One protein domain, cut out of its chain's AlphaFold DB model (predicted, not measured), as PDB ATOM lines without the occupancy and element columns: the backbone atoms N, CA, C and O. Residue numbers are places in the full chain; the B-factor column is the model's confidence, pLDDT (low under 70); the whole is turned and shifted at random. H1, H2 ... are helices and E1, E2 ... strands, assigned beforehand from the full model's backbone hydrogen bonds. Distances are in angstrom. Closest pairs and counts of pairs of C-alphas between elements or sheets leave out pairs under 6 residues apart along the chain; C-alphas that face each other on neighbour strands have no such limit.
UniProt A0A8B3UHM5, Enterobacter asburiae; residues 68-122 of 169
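AT A GLANCE: This is residues 68 to 122 of the 169 residues of a protein of Enterobacter asburiae (UniProt A0A8B3UHM5). Two helices, H1 and H2, lie side by side and run opposite ways at one end of a rod, and the small two-stranded hairpin of E1 and E2 carries the chain on from them toward a long loop, residues 88 to 104, at the other end. The printed part has 55 residues with two named helices and two named strands, in the order H1, E1, E2, H2, and its class is mixed, helices and strands. The sheet has the order E1 - E2 and is antiparallel. The whole is loose, with a radius of gyration of the C-alphas of 14.0 A, and the C-alphas span 42 by 20 by 13 A.

IN THESE COORDINATES: Find C-alpha 68 at (-8.026, -12.041, 61.714); from there H1, residues 68 to 81, runs 19.9 A to C-alpha 81 at (8.155, -10.919, 50.160). E1 follows at once, residues 82 to 87, with 11.0 A from first to last C-alpha. Read on through residues 88 to 104, which hold no named element, and you reach E2, residues 105 to 107, 6.3 A long. After Asn 108 comes H2, residues 109 to 121, which runs 18.1 A to C-alpha 121 at (-2.178, -23.576, 59.906).

HOW THE PARTS SIT: Begin with H1 and look across to H2: they touch, with 21 pairs of C-alphas within 8 A. Their closest C-alphas are those of His 78 and Ala 112, 4.4 A apart. The two helices stand at a shallow tilt of 25 degrees and run opposite ways. In H1 and H2 every O i to N i+4 pair is within hydrogen-bond range. Go on to E1 and E2, which form a hairpin of antiparallel neighbour strands, with 161 degrees between their directions. Among the C-alphas that face each other are those of Gln 83 and Gly 106, 5.3 A apart. N of Gln 83 and O of Gly 106 are within hydrogen-bond range at 3.4 A. Where the strands come near the helices, look at the C-alphas of Cys 81 in H1 and Phe 107 in E2, the closest of these two elements, at 5.7 A. The closest C-alphas of E1 and H2 are those of Met 82 and Ala 112, 6.5 A apart.

THE WHOLE: Compare Asp 68 with Gln 100, whose C-alphas are the two farthest apart, at 43.3 A. The C-alphas of the first and last printed residues, Asp 68 and His 122, are 9.8 A apart. The printed part has no cut. The links H1 to E1 and E2 to H2 are tight, and the link E1 to E2, with 17 residues, is long. The C-alphas of these residues, 88 to 104, lie 10 to 22 A from the mean of the C-alphas. The mean pLDDT of the printed part is 83.4; look in the B-factor column for the residues under 70, namely 84 to 86 in E1.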
ATOM      1  N   ASP A  68      -7.747 -12.749  62.967       85.44
ATOM      2  CA  ASP A  68      -8.026 -12.041  61.714       85.44
ATOM      3  C   ASP A  68      -6.975 -10.969  61.406       85.44
ATOM      4  O   ASP A  68      -6.566 -10.783  60.255       85.44
ATOM      5  N   TYR A  69      -6.498 -10.249  62.419       88.31
ATOM      6  CA  TYR A  69      -5.387  -9.320  62.290       88.31
ATOM      7  C   TYR A  69      -4.122 -10.051  61.844       88.31
ATOM      8  O   TYR A  69      -3.502  -9.635  60.862       88.31
ATOM      9  N   VAL A  70      -3.755 -11.151  62.511       88.31
ATOM     10  CA  VAL A  70      -2.530 -11.898  62.185       88.31
ATOM     11  C   VAL A  70      -2.592 -12.451  60.759       88.31
ATOM     12  O   VAL A  70      -1.621 -12.310  60.016       88.31
ATOM     13  N   LEU A  71      -3.737 -12.996  60.335       88.75
ATOM     14  CA  LEU A  71      -3.938 -13.480  58.968       88.75
ATOM     15  C   LEU A  71      -3.787 -12.369  57.927       88.75
ATOM     16  O   LEU A  71      -3.044 -12.528  56.958       88.75
ATOM     17  N   ARG A  72      -4.426 -11.212  58.147       88.75
ATOM     18  CA  ARG A  72      -4.285 -10.053  57.249       88.75
ATOM     19  C   ARG A  72      -2.836  -9.582  57.149       88.75
ATOM     20  O   ARG A  72      -2.389  -9.224  56.062       88.75
ATOM     21  N   GLN A  73      -2.095  -9.576  58.257       90.50
ATOM     22  CA  GLN A  73      -0.677  -9.210  58.233       90.50
ATOM     23  C   GLN A  73       0.189 -10.273  57.549       90.50
ATOM     24  O   GLN A  73       1.129  -9.910  56.847       90.50
ATOM     25  N   ALA A  74      -0.128 -11.559  57.701       90.88
ATOM     26  CA  ALA A  74       0.583 -12.634  57.019       90.88
ATOM     27  C   ALA A  74       0.416 -12.542  55.495       90.88
ATOM     28  O   ALA A  74       1.412 -12.605  54.781       90.88
ATOM     29  N   VAL A  75      -0.797 -12.291  54.992       89.44
ATOM     30  CA  VAL A  75      -1.031 -12.067  53.551       89.44
ATOM     31  C   VAL A  75      -0.219 -10.872  53.043       89.44
ATOM     32  O   VAL A  75       0.551 -11.019  52.098       89.44
ATOM     33  N   LYS A  76      -0.277  -9.725  53.733       88.81
ATOM     34  CA  LYS A  76       0.526  -8.541  53.372       88.81
ATOM     35  C   LYS A  76       2.029  -8.814  53.384       88.81
ATOM     36  O   LYS A  76       2.767  -8.304  52.546       88.81
ATOM     37  N   LEU A  77       2.512  -9.585  54.358       88.69
ATOM     38  CA  LEU A  77       3.920  -9.967  54.435       88.69
ATOM     39  C   LEU A  77       4.313 -10.873  53.268       88.69
ATOM     40  O   LEU A  77       5.387 -10.682  52.703       88.69
ATOM     41  N   HIS A  78       3.456 -11.833  52.919       88.81
ATOM     42  CA  HIS A  78       3.654 -12.699  51.766       88.81
ATOM     43  C   HIS A  78       3.775 -11.870  50.486       88.81
ATOM     44  O   HIS A  78       4.802 -11.963  49.824       88.81
ATOM     45  N   GLU A  79       2.812 -10.987  50.210       85.88
ATOM     46  CA  GLU A  79       2.830 -10.083  49.050       85.88
ATOM     47  C   GLU A  79       4.122  -9.255  48.993       85.88
ATOM     48  O   GLU A  79       4.797  -9.217  47.970       85.88
ATOM     49  N   ARG A  80       4.544  -8.669  50.122       83.12
ATOM     50  CA  ARG A  80       5.795  -7.892  50.200       83.12
ATOM     51  C   ARG A  80       7.063  -8.724  50.048       83.12
ATOM     52  O   ARG A  80       8.105  -8.169  49.735       83.12
ATOM     53  N   CYS A  81       7.022 -10.016  50.352       85.06
ATOM     54  CA  CYS A  81       8.155 -10.919  50.160       85.06
ATOM     55  C   CYS A  81       8.189 -11.493  48.738       85.06
ATOM     56  O   CYS A  81       9.261 -11.856  48.258       85.06
ATOM     57  N   MET A  82       7.027 -11.548  48.089       81.50
ATOM     58  CA  MET A  82       6.807 -11.891  46.691       81.50
ATOM     59  C   MET A  82       6.903 -10.638  45.808       81.50
ATOM     60  O   MET A  82       6.049 -10.463  44.945       81.50
ATOM     61  N   GLN A  83       7.911  -9.762  45.971       71.62
ATOM     62  CA  GLN A  83       8.087  -8.588  45.084       71.62
ATOM     63  C   GLN A  83       8.439  -8.986  43.633       71.62
ATOM     64  O   GLN A  83       9.162  -8.277  42.953       71.62
ATOM     65  N   GLU A  84       7.937 -10.111  43.125       61.38
ATOM     66  CA  GLU A  84       7.971 -10.512  41.723       61.38
ATOM     67  C   GLU A  84       7.371  -9.441  40.796       61.38
ATOM     68  O   GLU A  84       7.671  -9.443  39.609       61.38
ATOM     69  N   VAL A  85       6.543  -8.530  41.324       59.38
ATOM     70  CA  VAL A  85       5.846  -7.496  40.542       59.38
ATOM     71  C   VAL A  85       6.516  -6.119  40.632       59.38
ATOM     72  O   VAL A  85       6.313  -5.294  39.747       59.38
ATOM     73  N   GLU A  86       7.329  -5.857  41.666       68.56
ATOM     74  CA  GLU A  86       7.950  -4.545  41.889       68.56
ATOM     75  C   GLU A  86       9.484  -4.634  41.852       68.56
ATOM     76  O   GLU A  86      10.087  -5.389  42.624       68.56
ATOM     77  N   PRO A  87      10.139  -3.859  40.978       77.81
ATOM     78  CA  PRO A  87      11.582  -3.885  40.845       77.81
ATOM     79  C   PRO A  87      12.261  -3.227  42.047       77.81
ATOM     80  O   PRO A  87      11.764  -2.261  42.625       77.81
ATOM     81  N   LEU A  88      13.436  -3.732  42.423       78.94
ATOM     82  CA  LEU A  88      14.277  -3.066  43.414       78.94
ATOM     83  C   LEU A  88      14.702  -1.708  42.862       78.94
ATOM     84  O   LEU A  88      15.282  -1.642  41.784       78.94
ATOM     85  N   THR A  89      14.443  -0.637  43.609       82.56
ATOM     86  CA  THR A  89      14.836   0.720  43.226       82.56
ATOM     87  C   THR A  89      15.993   1.235  44.075       82.56
ATOM     88  O   THR A  89      16.121   0.898  45.256       82.56
ATOM     89  N   ASP A  90      16.833   2.088  43.497       83.44
ATOM     90  CA  ASP A  90      17.890   2.790  44.220       83.44
ATOM     91  C   ASP A  90      17.336   3.945  45.091       83.44
ATOM     92  O   ASP A  90      16.130   4.181  45.188       83.44
ATOM     93  N   ARG A  91      18.227   4.715  45.739       83.31
ATOM     94  CA  ARG A  91      17.842   5.889  46.557       83.31
ATOM     95  C   ARG A  91      17.178   7.024  45.761       83.31
ATOM     96  O   ARG A  91      16.673   7.958  46.380       83.31
ATOM     97  N   ARG A  92      17.233   6.990  44.431       84.62
ATOM     98  CA  ARG A  92      16.644   7.966  43.509       84.62
ATOM     99  C   ARG A  92      15.335   7.467  42.889       84.62
ATOM    100  O   ARG A  92      14.671   8.256  42.228       84.62
ATOM    101  N   GLY A  93      14.945   6.221  43.166       78.62
ATOM    102  CA  GLY A  93      13.731   5.600  42.638       78.62
ATOM    103  C   GLY A  93      13.930   4.892  41.296       78.62
ATOM    104  O   GLY A  93      12.946   4.474  40.699       78.62
ATOM    105  N   GLU A  94      15.171   4.736  40.830       82.88
ATOM    106  CA  GLU A  94      15.476   4.080  39.555       82.88
ATOM    107  C   GLU A  94      15.627   2.568  39.735       82.88
ATOM    108  O   GLU A  94      16.223   2.110  40.713       82.88
ATOM    109  N   GLU A  95      15.124   1.785  38.779       87.00
ATOM    110  CA  GLU A  95      15.217   0.322  38.801       87.00
ATOM    111  C   GLU A  95      16.672  -0.164  38.774       87.00
ATOM    112  O   GLU A  95      17.468   0.193  37.900       87.00
ATOM    113  N   ILE A  96      17.007  -1.057  39.699       83.88
ATOM    114  CA  ILE A  96      18.301  -1.723  39.764       83.88
ATOM    115  C   ILE A  96      18.297  -2.875  38.759       83.88
ATOM    116  O   ILE A  96      17.416  -3.737  38.771       83.88
ATOM    117  N   LYS A  97      19.309  -2.900  37.892       87.38
ATOM    118  CA  LYS A  97      19.495  -3.924  36.858       87.38
ATOM    119  C   LYS A  97      20.750  -4.745  37.131       87.38
ATOM    120  O   LYS A  97      21.698  -4.247  37.735       87.38
ATOM    121  N   ASP A  98      20.743  -6.003  36.705       84.56
ATOM    122  CA  ASP A  98      21.914  -6.877  36.751       84.56
ATOM    123  C   ASP A  98      22.943  -6.510  35.664       84.56
ATOM    124  O   ASP A  98      22.712  -5.644  34.817       84.56
ATOM    125  N   GLU A  99      24.092  -7.189  35.665       84.69
ATOM    126  CA  GLU A  99      25.165  -6.988  34.675       84.69
ATOM    127  C   GLU A  99      24.727  -7.271  33.222       84.69
ATOM    128  O   GLU A  99      25.420  -6.896  32.279       84.69
ATOM    129  N   GLN A 100      23.576  -7.919  33.029       86.19
ATOM    130  CA  GLN A 100      22.993  -8.268  31.733       86.19
ATOM    131  C   GLN A 100      21.854  -7.309  31.339       86.19
ATOM    132  O   GLN A 100      21.216  -7.501  30.303       86.19
ATOM    133  N   GLY A 101      21.592  -6.272  32.143       81.62
ATOM    134  CA  GLY A 101      20.560  -5.267  31.897       81.62
ATOM    135  C   GLY A 101      19.136  -5.711  32.249       81.62
ATOM    136  O   GLY A 101      18.186  -5.017  31.882       81.62
ATOM    137  N   ARG A 102      18.961  -6.837  32.952       82.12
ATOM    138  CA  ARG A 102      17.652  -7.309  33.426       82.12
ATOM    139  C   ARG A 102      17.328  -6.671  34.771       82.12
ATOM    140  O   ARG A 102      18.186  -6.606  35.646       82.12
ATOM    141  N   THR A 103      16.090  -6.226  34.947       82.00
ATOM    142  CA  THR A 103      15.627  -5.647  36.212       82.00
ATOM    143  C   THR A 103      15.656  -6.685  37.338       82.00
ATOM    144  O   THR A 103      15.209  -7.820  37.163       82.00
ATOM    145  N   ILE A 104      16.211  -6.300  38.489       77.56
ATOM    146  CA  ILE A 104      16.328  -7.149  39.675       77.56
ATOM    147  C   ILE A 104      15.067  -6.990  40.526       77.56
ATOM    148  O   ILE A 104      14.682  -5.882  40.895       77.56
ATOM    149  N   TYR A 105      14.465  -8.118  40.891       79.31
ATOM    150  CA  TYR A 105      13.308  -8.188  41.778       79.31
ATOM    151  C   TYR A 105      13.721  -8.722  43.152       79.31
ATOM    152  O   TYR A 105      14.591  -9.590  43.266       79.31
ATOM    153  N   GLY A 106      13.110  -8.191  44.211       75.06
ATOM    154  CA  GLY A 106      13.378  -8.609  45.584       75.06
ATOM    155  C   GLY A 106      12.509  -9.798  45.985       75.06
ATOM    156  O   GLY A 106      11.335  -9.636  46.293       75.06
ATOM    157  N   PHE A 107      13.075 -11.005  46.034       81.62
ATOM    158  CA  PHE A 107      12.343 -12.183  46.507       81.62
ATOM    159  C   PHE A 107      12.883 -12.687  47.845       81.62
ATOM    160  O   PHE A 107      14.027 -13.133  47.954       81.62
ATOM    161  N   ASN A 108      12.036 -12.668  48.877       82.88
ATOM    162  CA  ASN A 108      12.334 -13.273  50.172       82.88
ATOM    163  C   ASN A 108      11.515 -14.554  50.369       82.88
ATOM    164  O   ASN A 108      10.486 -14.567  51.050       82.88
ATOM    165  N   ALA A 109      12.023 -15.656  49.816       83.44
ATOM    166  CA  ALA A 109      11.396 -16.976  49.890       83.44
ATOM    167  C   ALA A 109      11.054 -17.408  51.323       83.44
ATOM    168  O   ALA A 109       9.981 -17.949  51.582       83.44
ATOM    169  N   LYS A 110      11.966 -17.158  52.271       85.94
ATOM    170  CA  LYS A 110      11.810 -17.592  53.664       85.94
ATOM    171  C   LYS A 110      10.671 -16.841  54.354       85.94
ATOM    172  O   LYS A 110       9.883 -17.463  55.063       85.94
ATOM    173  N   GLY A 111      10.579 -15.528  54.138       86.56
ATOM    174  CA  GLY A 111       9.484 -14.703  54.649       86.56
ATOM    175  C   GLY A 111       8.140 -15.089  54.031       86.56
ATOM    176  O   GLY A 111       7.176 -15.314  54.761       86.56
ATOM    177  N   ALA A 112       8.104 -15.265  52.706       87.62
ATOM    178  CA  ALA A 112       6.907 -15.679  51.977       87.62
ATOM    179  C   ALA A 112       6.392 -17.057  52.430       87.62
ATOM    180  O   ALA A 112       5.197 -17.213  52.679       87.62
ATOM    181  N   ALA A 113       7.285 -18.038  52.592       88.50
ATOM    182  CA  ALA A 113       6.930 -19.376  53.058       88.50
ATOM    183  C   ALA A 113       6.431 -19.375  54.511       88.50
ATOM    184  O   ALA A 113       5.459 -20.060  54.829       88.50
ATOM    185  N   ALA A 114       7.060 -18.591  55.396       88.62
ATOM    186  CA  ALA A 114       6.619 -18.463  56.784       88.62
ATOM    187  C   ALA A 114       5.217 -17.839  56.887       88.62
ATOM    188  O   ALA A 114       4.389 -18.313  57.665       88.62
ATOM    189  N   ALA A 115       4.933 -16.822  56.070       89.00
ATOM    190  CA  ALA A 115       3.615 -16.206  55.990       89.00
ATOM    191  C   ALA A 115       2.539 -17.190  55.497       89.00
ATOM    192  O   ALA A 115       1.502 -17.335  56.143       89.00
ATOM    193  N   LEU A 116       2.802 -17.921  54.406       88.62
ATOM    194  CA  LEU A 116       1.877 -18.938  53.885       88.62
ATOM    195  C   LEU A 116       1.624 -20.066  54.886       88.62
ATOM    196  O   LEU A 116       0.497 -20.544  55.005       88.62
ATOM    197  N   LYS A 117       2.657 -20.476  55.628       87.81
ATOM    198  CA  LYS A 117       2.515 -21.473  56.688       87.81
ATOM    199  C   LYS A 117       1.524 -21.008  57.756       87.81
ATOM    200  O   LYS A 117       0.612 -21.758  58.085       87.81
ATOM    201  N   LEU A 118       1.665 -19.771  58.238       87.56
ATOM    202  CA  LEU A 118       0.772 -19.210  59.254       87.56
ATOM    203  C   LEU A 118      -0.682 -19.155  58.761       87.56
ATOM    204  O   LEU A 118      -1.597 -19.501  59.503       87.56
ATOM    205  N   VAL A 119      -0.889 -18.776  57.496       86.81
ATOM    206  CA  VAL A 119      -2.220 -18.780  56.868       86.81
ATOM    207  C   VAL A 119      -2.787 -20.200  56.773       86.81
ATOM    208  O   VAL A 119      -3.947 -20.414  57.108       86.81
ATOM    209  N   GLY A 120      -1.987 -21.183  56.350       84.06
ATOM    210  CA  GLY A 120      -2.455 -22.560  56.172       84.06
ATOM    211  C   GLY A 120      -2.653 -23.354  57.469       84.06
ATOM    212  O   GLY A 120      -3.434 -24.303  57.465       84.06
ATOM    213  N   GLU A 121      -1.985 -22.984  58.567       84.25
ATOM    214  CA  GLU A 121      -2.178 -23.576  59.906       84.25
ATOM    215  C   GLU A 121      -3.432 -23.050  60.629       84.25
ATOM    216  O   GLU A 121      -3.861 -23.629  61.627       84.25
ATOM    217  N   HIS A 122      -4.049 -21.969  60.144       79.19
ATOM    218  CA  HIS A 122      -5.259 -21.424  60.748       79.19
ATOM    219  C   HIS A 122      -6.435 -22.415  60.690       79.19
ATOM    220  O   HIS A 122      -6.639 -23.092  59.680       79.19
TER     221      HIS A 122